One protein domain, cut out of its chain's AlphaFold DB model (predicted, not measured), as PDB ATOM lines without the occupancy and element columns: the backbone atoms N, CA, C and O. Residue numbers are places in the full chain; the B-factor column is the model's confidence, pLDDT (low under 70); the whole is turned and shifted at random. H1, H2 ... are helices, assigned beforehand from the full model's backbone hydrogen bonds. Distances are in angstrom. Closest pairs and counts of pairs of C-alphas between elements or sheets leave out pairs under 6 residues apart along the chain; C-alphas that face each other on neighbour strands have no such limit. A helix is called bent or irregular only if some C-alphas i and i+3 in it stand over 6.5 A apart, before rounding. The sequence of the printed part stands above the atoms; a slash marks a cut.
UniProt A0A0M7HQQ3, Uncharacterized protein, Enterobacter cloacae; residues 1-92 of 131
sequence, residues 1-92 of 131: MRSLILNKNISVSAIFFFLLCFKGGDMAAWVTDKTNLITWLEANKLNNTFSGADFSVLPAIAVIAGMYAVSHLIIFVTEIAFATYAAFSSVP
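What this domain is: This is residues 1 to 92 of the 131 residues of an uncharacterized protein of Enterobacter cloacae (UniProt A0A0M7HQQ3). One long helix, H4, makes the long axis, and the bent helix H2 crosses it, its arms H2a and H2b opening as a wide V with each arm packed on H4. The small helix H1 meets the first residues of H2a, while H3 and a long loop, residues 44 to 57, lie past H2b; at the far end of H4, residues 80 to 92 stick out. The printed part has 92 residues with four named helices, in the order H1, H2, H3, H4, and no named strand, and its class is all helix. It is only just extended, close to loose, with a radius of gyration of the C-alphas of 18.8 A, and its outline is a rod spanning 65 by 23 by 23 A.

How they stand to each other: H4, residues 58 to 89, touches H2a, residues 8 to 22, with residues 64 to 75 alone; the closest C-alphas, of Phe 16 and Ser 71, are 5.3 A apart, at a steep tilt of 55 degrees, opposite ways. H4 touches H2b, residues 25 to 34, with residues 59 to 67 alone; the closest C-alphas, of Ala 28 and Val 63, are 5.8 A apart, at a steep tilt of 66 degrees. H1, residues 2 to 6, and H2a only just touch, only at the corner, with 3 pairs of C-alphas within 8 A, the closest those of Ile 5 and Ser 11 at 5.8 A. H3, residues 37 to 43, is close to but not clearly touching H4, with the C-alphas of Leu 37 and Pro 59 closest at 7.4 A. H1 and H3 are apart. In H1, H2a, H2b, H3 and H4 every O i to N i+4 pair is within hydrogen-bond range.

Where its parts are: H4 measures 46.2 A, from C-alpha 58 at (292.252, 223.952, 232.864) to C-alpha 89 at (319.964, 231.092, 196.631). H2, residues 8 to 34, was assigned as one helix by its hydrogen bonds but is bent: C-alphas 22 and 25 are 7.4 A apart, and its arms, 20.9 A and 13.8 A long, are about perpendicular at 75 degrees. H1 begins at C-alpha 2, (320.583, 236.110, 212.385), and is 6.3 A long; H3 is 9.8 A long.

The domain as a whole: The C-alphas farthest apart, of Lys 45 and Pro 92, are 65.3 A apart. The printed part has no cut, and the link from H3 to H4 is long, with 14 residues. Mean pLDDT of the printed part is 80.6, with residues 1 to 6, 45 to 56 and 91 to 92 under 70.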
ATOM      1  N   MET A   1     321.599 240.050 214.105       48.72
ATOM      2  CA  MET A   1     320.173 239.670 213.935       48.72
ATOM      3  C   MET A   1     319.975 238.179 213.650       48.72
ATOM      4  O   MET A   1     319.221 237.562 214.385       48.72
ATOM      5  N   ARG A   2     320.693 237.559 212.693       55.59
ATOM      6  CA  ARG A   2     320.583 236.110 212.385       55.59
ATOM      7  C   ARG A   2     320.810 235.187 213.600       55.59
ATOM      8  O   ARG A   2     319.997 234.315 213.853       55.59
ATOM      9  N   SER A   3     321.844 235.431 214.409       59.59
ATOM     10  CA  SER A   3     322.159 234.606 215.596       59.59
ATOM     11  C   SER A   3     321.111 234.674 216.724       59.59
ATOM     12  O   SER A   3     320.975 233.716 217.476       59.59
ATOM     13  N   LEU A   4     320.336 235.761 216.811       54.59
ATOM     14  CA  LEU A   4     319.276 235.923 217.816       54.59
ATOM     15  C   LEU A   4     318.029 235.110 217.436       54.59
ATOM     16  O   LEU A   4     317.463 234.433 218.285       54.59
ATOM     17  N   ILE A   5     317.692 235.100 216.141       58.53
ATOM     18  CA  ILE A   5     316.626 234.270 215.551       58.53
ATOM     19  C   ILE A   5     316.997 232.775 215.603       58.53
ATOM     20  O   ILE A   5     316.127 231.931 215.783       58.53
ATOM     21  N   LEU A   6     318.290 232.434 215.507       61.12
ATOM     22  CA  LEU A   6     318.761 231.046 215.624       61.12
ATOM     23  C   LEU A   6     318.783 230.507 217.062       61.12
ATOM     24  O   LEU A   6     318.860 229.292 217.242       61.12
ATOM     25  N   ASN A   7     318.718 231.360 218.092       76.12
ATOM     26  CA  ASN A   7     318.563 230.859 219.454       76.12
ATOM     27  C   ASN A   7     317.093 230.495 219.687       76.12
ATOM     28  O   ASN A   7     316.271 231.336 220.067       76.12
ATOM     29  N   LYS A   8     316.788 229.218 219.444       72.00
ATOM     30  CA  LYS A   8     315.442 228.647 219.514       72.00
ATOM     31  C   LYS A   8     314.752 228.939 220.844       72.00
ATOM     32  O   LYS A   8     313.595 229.335 220.841       72.00
ATOM     33  N   ASN A   9     315.468 228.859 221.965       78.00
ATOM     34  CA  ASN A   9     314.877 229.062 223.291       78.00
ATOM     35  C   ASN A   9     314.417 230.514 223.510       78.00
ATOM     36  O   ASN A   9     313.332 230.749 224.047       78.00
ATOM     37  N   ILE A  10     315.212 231.487 223.057       85.00
ATOM     38  CA  ILE A  10     314.873 232.915 223.171       85.00
ATOM     39  C   ILE A  10     313.758 233.271 222.185       85.00
ATOM     40  O   ILE A  10     312.784 233.918 222.563       85.00
ATOM     41  N   SER A  11     313.874 232.814 220.938       85.38
ATOM     42  CA  SER A  11     312.918 233.147 219.878       85.38
ATOM     43  C   SER A  11     311.538 232.540 220.128       85.38
ATOM     44  O   SER A  11     310.535 233.235 219.989       85.38
ATOM     45  N   VAL A  12     311.477 231.282 220.576       88.62
ATOM     46  CA  VAL A  12     310.223 230.630 220.980       88.62
ATOM     47  C   VAL A  12     309.566 231.395 222.124       88.62
ATOM     48  O   VAL A  12     308.381 231.699 222.040       88.62
ATOM     49  N   SER A  13     310.325 231.739 223.169       90.19
ATOM     50  CA  SER A  13     309.779 232.448 224.333       90.19
ATOM     51  C   SER A  13     309.262 233.842 223.964       90.19
ATOM     52  O   SER A  13     308.201 234.249 224.428       90.19
ATOM     53  N   ALA A  14     309.975 234.560 223.089       90.62
ATOM     54  CA  ALA A  14     309.567 235.880 222.618       90.62
ATOM     55  C   ALA A  14     308.284 235.827 221.770       90.62
ATOM     56  O   ALA A  14     307.365 236.611 222.001       90.62
ATOM     57  N   ILE A  15     308.197 234.884 220.825       91.31
ATOM     58  CA  ILE A  15     306.993 234.685 220.001       91.31
ATOM     59  C   ILE A  15     305.822 234.251 220.874       91.31
ATOM     60  O   ILE A  15     304.727 234.785 220.727       91.31
ATOM     61  N   PHE A  16     306.055 233.334 221.809       93.56
ATOM     62  CA  PHE A  16     305.039 232.885 222.749       93.56
ATOM     63  C   PHE A  16     304.476 234.043 223.567       93.56
ATOM     64  O   PHE A  16     303.260 234.223 223.607       93.56
ATOM     65  N   PHE A  17     305.344 234.863 224.162       93.12
ATOM     66  CA  PHE A  17     304.918 236.029 224.926       93.12
ATOM     67  C   PHE A  17     304.124 237.013 224.056       93.12
ATOM     68  O   PHE A  17     303.045 237.454 224.444       93.12
ATOM     69  N   PHE A  18     304.607 237.290 222.844       93.75
ATOM     70  CA  PHE A  18     303.916 238.158 221.895       93.75
ATOM     71  C   PHE A  18     302.520 237.620 221.536       93.75
ATOM     72  O   PHE A  18     301.528 238.342 221.630       93.75
ATOM     73  N   LEU A  19     302.410 236.338 221.181       93.44
ATOM     74  CA  LEU A  19     301.127 235.708 220.869       93.44
ATOM     75  C   LEU A  19     300.177 235.723 222.062       93.44
ATOM     76  O   LEU A  19     298.988 235.981 221.889       93.44
ATOM     77  N   LEU A  20     300.683 235.494 223.270       92.56
ATOM     78  CA  LEU A  20     299.868 235.515 224.476       92.56
ATOM     79  C   LEU A  20     299.297 236.917 224.735       92.56
ATOM     80  O   LEU A  20     298.111 237.040 225.026       92.56
ATOM     81  N   CYS A  21     300.088 237.974 224.533       93.31
ATOM     82  CA  CYS A  21     299.626 239.355 224.689       93.31
ATOM     83  C   CYS A  21     298.593 239.781 223.633       93.31
ATOM     84  O   CYS A  21     297.603 240.418 223.978       93.31
ATOM     85  N   PHE A  22     298.810 239.454 222.355       92.19
ATOM     86  CA  PHE A  22     297.970 239.969 221.261       92.19
ATOM     87  C   PHE A  22     296.825 239.040 220.855       92.19
ATOM     88  O   PHE A  22     295.805 239.503 220.354       92.19
ATOM     89  N   LYS A  23     296.997 237.728 221.030       92.31
ATOM     90  CA  LYS A  23     296.065 236.690 220.568       92.31
ATOM     91  C   LYS A  23     295.595 235.755 221.677       92.31
ATOM     92  O   LYS A  23     294.720 234.928 221.428       92.31
ATOM     93  N   GLY A  24     296.127 235.885 222.895       89.00
ATOM     94  CA  GLY A  24     295.750 235.051 224.039       89.00
ATOM     95  C   GLY A  24     294.255 235.103 224.331       89.00
ATOM     96  O   GLY A  24     293.643 234.059 224.532       89.00
ATOM     97  N   GLY A  25     293.663 236.300 224.270       88.62
ATOM     98  CA  GLY A  25     292.225 236.502 224.458       88.62
ATOM     99  C   GLY A  25     291.370 235.795 223.401       88.62
ATOM    100  O   GLY A  25     290.427 235.097 223.762       88.62
ATOM    101  N   ASP A  26     291.739 235.899 222.120       91.62
ATOM    102  CA  ASP A  26     291.040 235.215 221.018       91.62
ATOM    103  C   ASP A  26     291.076 233.692 221.204       91.62
ATOM    104  O   ASP A  26     290.067 233.008 221.035       91.62
ATOM    105  N   MET A  27     292.238 233.153 221.588       89.12
ATOM    106  CA  MET A  27     292.394 231.723 221.858       89.12
ATOM    107  C   MET A  27     291.601 231.292 223.093       89.12
ATOM    108  O   MET A  27     290.997 230.225 223.078       89.12
ATOM    109  N   ALA A  28     291.563 232.111 224.146       88.56
ATOM    110  CA  ALA A  28     290.748 231.842 225.327       88.56
ATOM    111  C   ALA A  28     289.259 231.796 224.976       88.56
ATOM    112  O   ALA A  28     288.588 230.823 225.310       88.56
ATOM    113  N   ALA A  29     288.769 232.782 224.222       88.69
ATOM    114  CA  ALA A  29     287.400 232.795 223.726       88.69
ATOM    115  C   ALA A  29     287.106 231.563 222.856       88.69
ATOM    116  O   ALA A  29     286.069 230.931 223.025       88.69
ATOM    117  N   TRP A  30     288.034 231.173 221.978       89.38
ATOM    118  CA  TRP A  30     287.888 229.976 221.150       89.38
ATOM    119  C   TRP A  30     287.846 228.685 221.976       89.38
ATOM    120  O   TRP A  30     286.991 227.837 221.731       89.38
ATOM    121  N   VAL A  31     288.721 228.537 222.977       87.00
ATOM    122  CA  VAL A  31     288.713 227.381 223.887       87.00
ATOM    123  C   VAL A  31     287.378 227.317 224.632       87.00
ATOM    124  O   VAL A  31     286.754 226.262 224.667       87.00
ATOM    125  N   THR A  32     286.902 228.434 225.169       83.31
ATOM    126  CA  THR A  32     285.623 228.523 225.887       83.31
ATOM    127  C   THR A  32     284.418 228.227 224.989       83.31
ATOM    128  O   THR A  32     283.527 227.494 225.407       83.31
ATOM    129  N   ASP A  33     284.383 228.763 223.767       84.88
ATOM    130  CA  ASP A  33     283.212 228.697 222.879       84.88
ATOM    131  C   ASP A  33     283.151 227.415 222.034       84.88
ATOM    132  O   ASP A  33     282.072 226.924 221.708       84.88
ATOM    133  N   LYS A  34     284.307 226.864 221.639       84.00
ATOM    134  CA  LYS A  34     284.377 225.729 220.698       84.00
ATOM    135  C   LYS A  34     284.724 224.401 221.340       84.00
ATOM    136  O   LYS A  34     284.537 223.369 220.698       84.00
ATOM    137  N   THR A  35     285.223 224.391 222.572       79.06
ATOM    138  CA  THR A  35     285.525 223.137 223.263       79.06
ATOM    139  C   THR A  35     284.450 222.829 224.295       79.06
ATOM    140  O   THR A  35     283.964 223.710 224.996       79.06
ATOM    141  N   ASN A  36     284.124 221.547 224.462       80.94
ATOM    142  CA  ASN A  36     283.232 221.090 225.531       80.94
ATOM    143  C   ASN A  36     283.900 221.143 226.919       80.94
ATOM    144  O   ASN A  36     283.457 220.455 227.830       80.94
ATOM    145  N   LEU A  37     284.988 221.901 227.090       74.75
ATOM    146  CA  LEU A  37     285.780 221.911 228.316       74.75
ATOM    147  C   LEU A  37     284.983 222.481 229.490       74.75
ATOM    148  O   LEU A  37     285.026 221.914 230.577       74.75
ATOM    149  N   ILE A  38     284.210 223.545 229.258       72.94
ATOM    150  CA  ILE A  38     283.346 224.159 230.279       72.94
ATOM    151  C   ILE A  38     282.190 223.223 230.622       72.94
ATOM    152  O   ILE A  38     282.001 222.887 231.787       72.94
ATOM    153  N   THR A  39     281.499 222.703 229.607       75.81
ATOM    154  CA  THR A  39     280.420 221.722 229.778       75.81
ATOM    155  C   THR A  39     280.895 220.472 230.523       75.81
ATOM    156  O   THR A  39     280.185 219.936 231.367       75.81
ATOM    157  N   TRP A  40     282.112 220.000 230.241       78.88
ATOM    158  CA  TRP A  40     282.724 218.872 230.935       78.88
ATOM    159  C   TRP A  40     283.091 219.226 232.382       78.88
ATOM    160  O   TRP A  40     282.823 218.424 233.276       78.88
ATOM    161  N   LEU A  41     283.642 220.417 232.640       75.44
ATOM    162  CA  LEU A  41     283.910 220.911 233.999       75.44
ATOM    163  C   LEU A  41     282.628 220.922 234.847       75.44
ATOM    164  O   LEU A  41     282.611 220.403 235.967       75.44
ATOM    165  N   GLU A  42     281.552 221.473 234.287       76.12
ATOM    166  CA  GLU A  42     280.240 221.576 234.929       76.12
ATOM    167  C   GLU A  42     279.613 220.195 235.159       76.12
ATOM    168  O   GLU A  42     279.168 219.893 236.270       76.12
ATOM    169  N   ALA A  43     279.646 219.316 234.150       76.56
ATOM    170  CA  ALA A  43     279.115 217.955 234.242       76.56
ATOM    171  C   ALA A  43     279.821 217.114 235.318       76.56
ATOM    172  O   ALA A  43     279.185 216.290 235.977       76.56
ATOM    173  N   ASN A  44     281.117 217.347 235.537       75.06
ATOM    174  CA  ASN A  44     281.900 216.653 236.559       75.06
ATOM    175  C   ASN A  44     281.861 217.349 237.932       75.06
ATOM    176  O   ASN A  44     282.565 216.926 238.847       75.06
ATOM    177  N   LYS A  45     281.032 218.394 238.106       66.62
ATOM    178  CA  LYS A  45     280.924 219.191 239.344       66.62
ATOM    179  C   LYS A  45     282.280 219.691 239.852       66.62
ATOM    180  O   LYS A  45     282.474 219.863 241.056       66.62
ATOM    181  N   LEU A  46     283.216 219.949 238.941       66.31
ATOM    182  CA  LEU A  46     284.563 220.426 239.244       66.31
ATOM    183  C   LEU A  46     284.533 221.934 239.516       66.31
ATOM    184  O   LEU A  46     285.259 222.700 238.897       66.31
ATOM    185  N   ASN A  47     283.645 222.373 240.409       56.53
ATOM    186  CA  ASN A  47     283.425 223.795 240.650       56.53
ATOM    187  C   ASN A  47     284.374 224.383 241.709       56.53
ATOM    188  O   ASN A  47     284.308 225.576 241.957       56.53
ATOM    189  N   ASN A  48     285.224 223.569 242.352       53.69
ATOM    190  CA  ASN A  48     286.380 224.000 243.155       53.69
ATOM    191  C   ASN A  48     287.016 222.781 243.837       53.69
ATOM    192  O   ASN A  48     286.547 222.367 244.884       53.69
ATOM    193  N   THR A  49     288.095 222.211 243.299       53.34
ATOM    194  CA  THR A  49     288.860 221.139 243.973       53.34
ATOM    195  C   THR A  49     288.187 219.755 243.973       53.34
ATOM    196  O   THR A  49     287.423 219.401 244.867       53.34
ATOM    197  N   PHE A  50     288.546 218.898 243.014       50.47
ATOM    198  CA  PHE A  50     288.276 217.457 243.115       50.47
ATOM    199  C   PHE A  50     289.579 216.756 243.496       50.47
ATOM    200  O   PHE A  50     290.576 216.854 242.786       50.47
ATOM    201  N   SER A  51     289.599 216.098 244.658       59.25
ATOM    202  CA  SER A  51     290.783 215.402 245.188       59.25
ATOM    203  C   SER A  51     292.045 216.283 245.328       59.25
ATOM    204  O   SER A  51     293.157 215.828 245.069       59.25
ATOM    205  N   GLY A  52     291.887 217.554 245.721       60.09
ATOM    206  CA  GLY A  52     293.005 218.492 245.913       60.09
ATOM    207  C   GLY A  52     293.495 219.195 244.639       60.09
ATOM    208  O   GLY A  52     294.314 220.104 244.738       60.09
ATOM    209  N   ALA A  53     292.981 218.826 243.461       61.00
ATOM    210  CA  ALA A  53     293.318 219.466 242.193       61.00
ATOM    211  C   ALA A  53     292.289 220.545 241.826       61.00
ATOM    212  O   ALA A  53     291.090 220.266 241.720       61.00
ATOM    213  N   ASP A  54     292.759 221.779 241.641       66.94
ATOM    214  CA  ASP A  54     291.955 222.883 241.125       66.94
ATOM    215  C   ASP A  54     291.877 222.800 239.595       66.94
ATOM    216  O   ASP A  54     292.877 222.929 238.890       66.94
ATOM    217  N   PHE A  55     290.676 222.542 239.084       66.75
ATOM    218  CA  PHE A  55     290.401 222.397 237.657       66.75
ATOM    219  C   PHE A  55     289.939 223.705 237.007       66.75
ATOM    220  O   PHE A  55     289.814 223.756 235.784       66.75
ATOM    221  N   SER A  56     289.757 224.780 237.783       69.62
ATOM    222  CA  SER A  56     289.419 226.111 237.255       69.62
ATOM    223  C   SER A  56     290.509 226.673 236.330       69.62
ATOM    224  O   SER A  56     290.232 227.489 235.453       69.62
ATOM    225  N   VAL A  57     291.745 226.179 236.467       78.69
ATOM    226  CA  VAL A  57     292.903 226.569 235.653       78.69
ATOM    227  C   VAL A  57     293.007 225.799 234.327       78.69
ATOM    228  O   VAL A  57     293.808 226.171 233.473       78.69
ATOM    229  N   LEU A  58     292.201 224.752 234.099       82.31
ATOM    230  CA  LEU A  58     292.252 223.952 232.864       82.31
ATOM    231  C   LEU A  58     292.102 224.790 231.582       82.31
ATOM    232  O   LEU A  58     292.905 224.595 230.667       82.31
ATOM    233  N   PRO A  59     291.150 225.741 231.487       82.00
ATOM    234  CA  PRO A  59     291.058 226.618 230.324       82.00
ATOM    235  C   PRO A  59     292.327 227.456 230.128       82.00
ATOM    236  O   PRO A  59     292.817 227.580 229.008       82.00
ATOM    237  N   ALA A  60     292.914 227.968 231.211       84.81
ATOM    238  CA  ALA A  60     294.161 228.726 231.141       84.81
ATOM    239  C   ALA A  60     295.333 227.848 230.664       84.81
ATOM    240  O   ALA A  60     296.101 228.268 229.799       84.81
ATOM    241  N   ILE A  61     295.435 226.607 231.153       87.75
ATOM    242  CA  ILE A  61     296.433 225.629 230.692       87.75
ATOM    243  C   ILE A  61     296.240 225.321 229.206       87.75
ATOM    244  O   ILE A  61     297.219 225.295 228.465       87.75
ATOM    245  N   ALA A  62     295.000 225.126 228.751       88.62
ATOM    246  CA  ALA A  62     294.702 224.853 227.347       88.62
ATOM    247  C   ALA A  62     295.137 226.012 226.434       88.62
ATOM    248  O   ALA A  62     295.746 225.778 225.388       88.62
ATOM    249  N   VAL A  63     294.900 227.259 226.852       91.19
ATOM    250  CA  VAL A  63     295.352 228.454 226.121       91.19
ATOM    251  C   VAL A  63     296.876 228.540 226.087       91.19
ATOM    252  O   VAL A  63     297.449 228.740 225.017       91.19
ATOM    253  N   ILE A  64     297.547 228.347 227.228       92.06
ATOM    254  CA  ILE A  64     299.015 228.369 227.321       92.06
ATOM    255  C   ILE A  64     299.627 227.288 226.426       92.06
ATOM    256  O   ILE A  64     300.510 227.582 225.622       92.06
ATOM    257  N   ALA A  65     299.135 226.052 226.522       92.00
ATOM    258  CA  ALA A  65     299.619 224.929 225.728       92.00
ATOM    259  C   ALA A  65     299.400 225.164 224.227       92.00
ATOM    260  O   ALA A  65     300.318 224.961 223.430       92.00
ATOM    261  N   GLY A  66     298.218 225.656 223.843       91.25
ATOM    262  CA  GLY A  66     297.902 225.999 222.458       91.25
ATOM    263  C   GLY A  66     298.830 227.078 221.903       91.25
ATOM    264  O   GLY A  66     299.432 226.894 220.846       91.25
ATOM    265  N   MET A  67     299.029 228.171 222.643       93.69
ATOM    266  CA  MET A  67     299.933 229.246 222.226       93.69
ATOM    267  C   MET A  67     301.387 228.798 222.139       93.69
ATOM    268  O   MET A  67     302.107 229.181 221.214       93.69
ATOM    269  N   TYR A  68     301.827 227.950 223.066       93.44
ATOM    270  CA  TYR A  68     303.175 227.395 223.051       93.44
ATOM    271  C   TYR A  68     303.407 226.494 221.830       93.44
ATOM    272  O   TYR A  68     304.435 226.616 221.155       93.44
ATOM    273  N   ALA A  69     302.423 225.656 221.489       93.25
ATOM    274  CA  ALA A  69     302.454 224.811 220.299       93.25
ATOM    275  C   ALA A  69     302.483 225.641 219.005       93.25
ATOM    276  O   ALA A  69     303.314 225.392 218.131       93.25
ATOM    277  N   VAL A  70     301.645 226.678 218.902       93.69
ATOM    278  CA  VAL A  70     301.647 227.600 217.751       93.69
ATOM    279  C   VAL A  70     302.990 228.326 217.624       93.69
ATOM    280  O   VAL A  70     303.515 228.462 216.521       93.69
ATOM    281  N   SER A  71     303.603 228.723 218.741       93.00
ATOM    282  CA  SER A  71     304.926 229.367 218.739       93.00
ATOM    283  C   SER A  71     306.007 228.454 218.156       93.00
ATOM    284  O   SER A  71     306.833 228.896 217.356       93.00
ATOM    285  N   HIS A  72     305.976 227.164 218.506       92.00
ATOM    286  CA  HIS A  72     306.885 226.166 217.937       92.00
ATOM    287  C   HIS A  72     306.641 225.957 216.448       92.00
ATOM    288  O   HIS A  72     307.599 225.862 215.681       92.00
ATOM    289  N   LEU A  73     305.373 225.923 216.037       93.12
ATOM    290  CA  LEU A  73     304.999 225.772 214.637       93.12
ATOM    291  C   LEU A  73     305.523 226.936 213.784       93.12
ATOM    292  O   LEU A  73     306.078 226.699 212.716       93.12
ATOM    293  N   ILE A  74     305.415 228.177 214.267       91.50
ATOM    294  CA  ILE A  74     305.926 229.361 213.558       91.50
ATOM    295  C   ILE A  74     307.442 229.271 213.361       91.50
ATOM    296  O   ILE A  74     307.929 229.497 212.251       91.50
ATOM    297  N   ILE A  75     308.190 228.919 214.411       89.94
ATOM    298  CA  ILE A  75     309.645 228.746 214.313       89.94
ATOM    299  C   ILE A  75     309.990 227.627 213.332       89.94
ATOM    300  O   ILE A  75     310.841 227.826 212.473       89.94
ATOM    301  N   PHE A  76     309.295 226.493 213.401       89.62
ATOM    302  CA  PHE A  76     309.520 225.365 212.501       89.62
ATOM    303  C   PHE A  76     309.291 225.731 211.026       89.62
ATOM    304  O   PHE A  76     310.138 225.461 210.178       89.62
ATOM    305  N   VAL A  77     308.183 226.408 210.711       91.75
ATOM    306  CA  VAL A  77     307.899 226.876 209.343       91.75
ATOM    307  C   VAL A  77     308.942 227.896 208.887       91.75
ATOM    308  O   VAL A  77     309.379 227.865 207.738       91.75
ATOM    309  N   THR A  78     309.381 228.774 209.789       88.19
ATOM    310  CA  THR A  78     310.424 229.765 209.501       88.19
ATOM    311  C   THR A  78     311.767 229.092 209.201       88.19
ATOM    312  O   THR A  78     312.426 229.459 208.230       88.19
ATOM    313  N   GLU A  79     312.155 228.077 209.978       87.19
ATOM    314  CA  GLU A  79     313.357 227.262 209.743       87.19
ATOM    315  C   GLU A  79     313.313 226.605 208.354       87.19
ATOM    316  O   GLU A  79     314.279 226.716 207.594       87.19
ATOM    317  N   ILE A  80     312.177 226.000 207.985       88.62
ATOM    318  CA  ILE A  80     311.978 225.409 206.653       88.62
ATOM    319  C   ILE A  80     312.108 226.474 205.565       88.62
ATOM    320  O   ILE A  80     312.862 226.279 204.616       88.62
ATOM    321  N   ALA A  81     311.429 227.614 205.705       88.38
ATOM    322  CA  ALA A  81     311.464 228.680 204.708       88.38
ATOM    323  C   ALA A  81     312.891 229.201 204.473       88.38
ATOM    324  O   ALA A  81     313.301 229.387 203.326       88.38
ATOM    325  N   PHE A  82     313.675 229.383 205.540       86.31
ATOM    326  CA  PHE A  82     315.079 229.777 205.421       86.31
ATOM    327  C   PHE A  82     315.942 228.694 204.773       86.31
ATOM    328  O   PHE A  82     316.806 229.031 203.963       86.31
ATOM    329  N   ALA A  83     315.723 227.418 205.097       84.88
ATOM    330  CA  ALA A  83     316.450 226.310 204.479       84.88
ATOM    331  C   ALA A  83     316.143 226.205 202.978       84.88
ATOM    332  O   ALA A  83     317.056 226.093 202.162       84.88
ATOM    333  N   THR A  84     314.869 226.322 202.603       87.94
ATOM    334  CA  THR A  84     314.430 226.342 201.206       87.94
ATOM    335  C   THR A  84     315.012 227.545 200.465       87.94
ATOM    336  O   THR A  84     315.577 227.382 199.388       87.94
ATOM    337  N   TYR A  85     314.955 228.742 201.055       86.56
ATOM    338  CA  TYR A  85     315.569 229.932 200.466       86.56
ATOM    339  C   TYR A  85     317.083 229.763 200.282       86.56
ATOM    340  O   TYR A  85     317.613 230.105 199.229       86.56
ATOM    341  N   ALA A  86     317.787 229.201 201.269       84.44
ATOM    342  CA  ALA A  86     319.220 228.929 201.167       84.44
ATOM    343  C   ALA A  86     319.538 227.956 200.022       84.44
ATOM    344  O   ALA A  86     320.458 228.219 199.256       84.44
ATOM    345  N   ALA A  87     318.743 226.896 199.856       84.62
ATOM    346  CA  ALA A  87     318.913 225.926 198.774       84.62
ATOM    347  C   ALA A  87     318.682 226.526 197.374       84.62
ATOM    348  O   ALA A  87     319.345 226.133 196.421       84.62
ATOM    349  N   PHE A  88     317.763 227.489 197.237       83.44
ATOM    350  CA  PHE A  88     317.519 228.178 195.962       83.44
ATOM    351  C   PHE A  88     318.474 229.349 195.696       83.44
ATOM    352  O   PHE A  88     318.664 229.727 194.544       83.44
ATOM    353  N   SER A  89     319.050 229.944 196.743       80.31
ATOM    354  CA  SER A  89     319.964 231.092 196.631       80.31
ATOM    355  C   SER A  89     321.441 230.703 196.602       80.31
ATOM    356  O   SER A  89     322.274 231.533 196.236       80.31
ATOM    357  N   SER A  90     321.790 229.460 196.946       72.88
ATOM    358  CA  SER A  90     323.134 228.945 196.714       72.88
ATOM    359  C   SER A  90     323.374 228.825 195.210       72.88
ATOM    360  O   SER A  90     322.780 227.975 194.545       72.88
ATOM    361  N   VAL A  91     324.260 229.673 194.677       64.25
ATOM    362  CA  VAL A  91     324.913 229.431 193.383       64.25
ATOM    363  C   VAL A  91     325.500 228.020 193.457       64.25
ATOM    364  O   VAL A  91     326.121 227.714 194.478       64.25
ATOM    365  N   PRO A  92     325.293 227.145 192.454       59.09
ATOM    366  CA  PRO A  92     325.943 225.848 192.465       59.09
ATOM    367  C   PRO A  92     327.444 226.110 192.552       59.09
ATOM    368  O   PRO A  92     328.029 226.658 191.618       59.09
TER     369      PRO A  92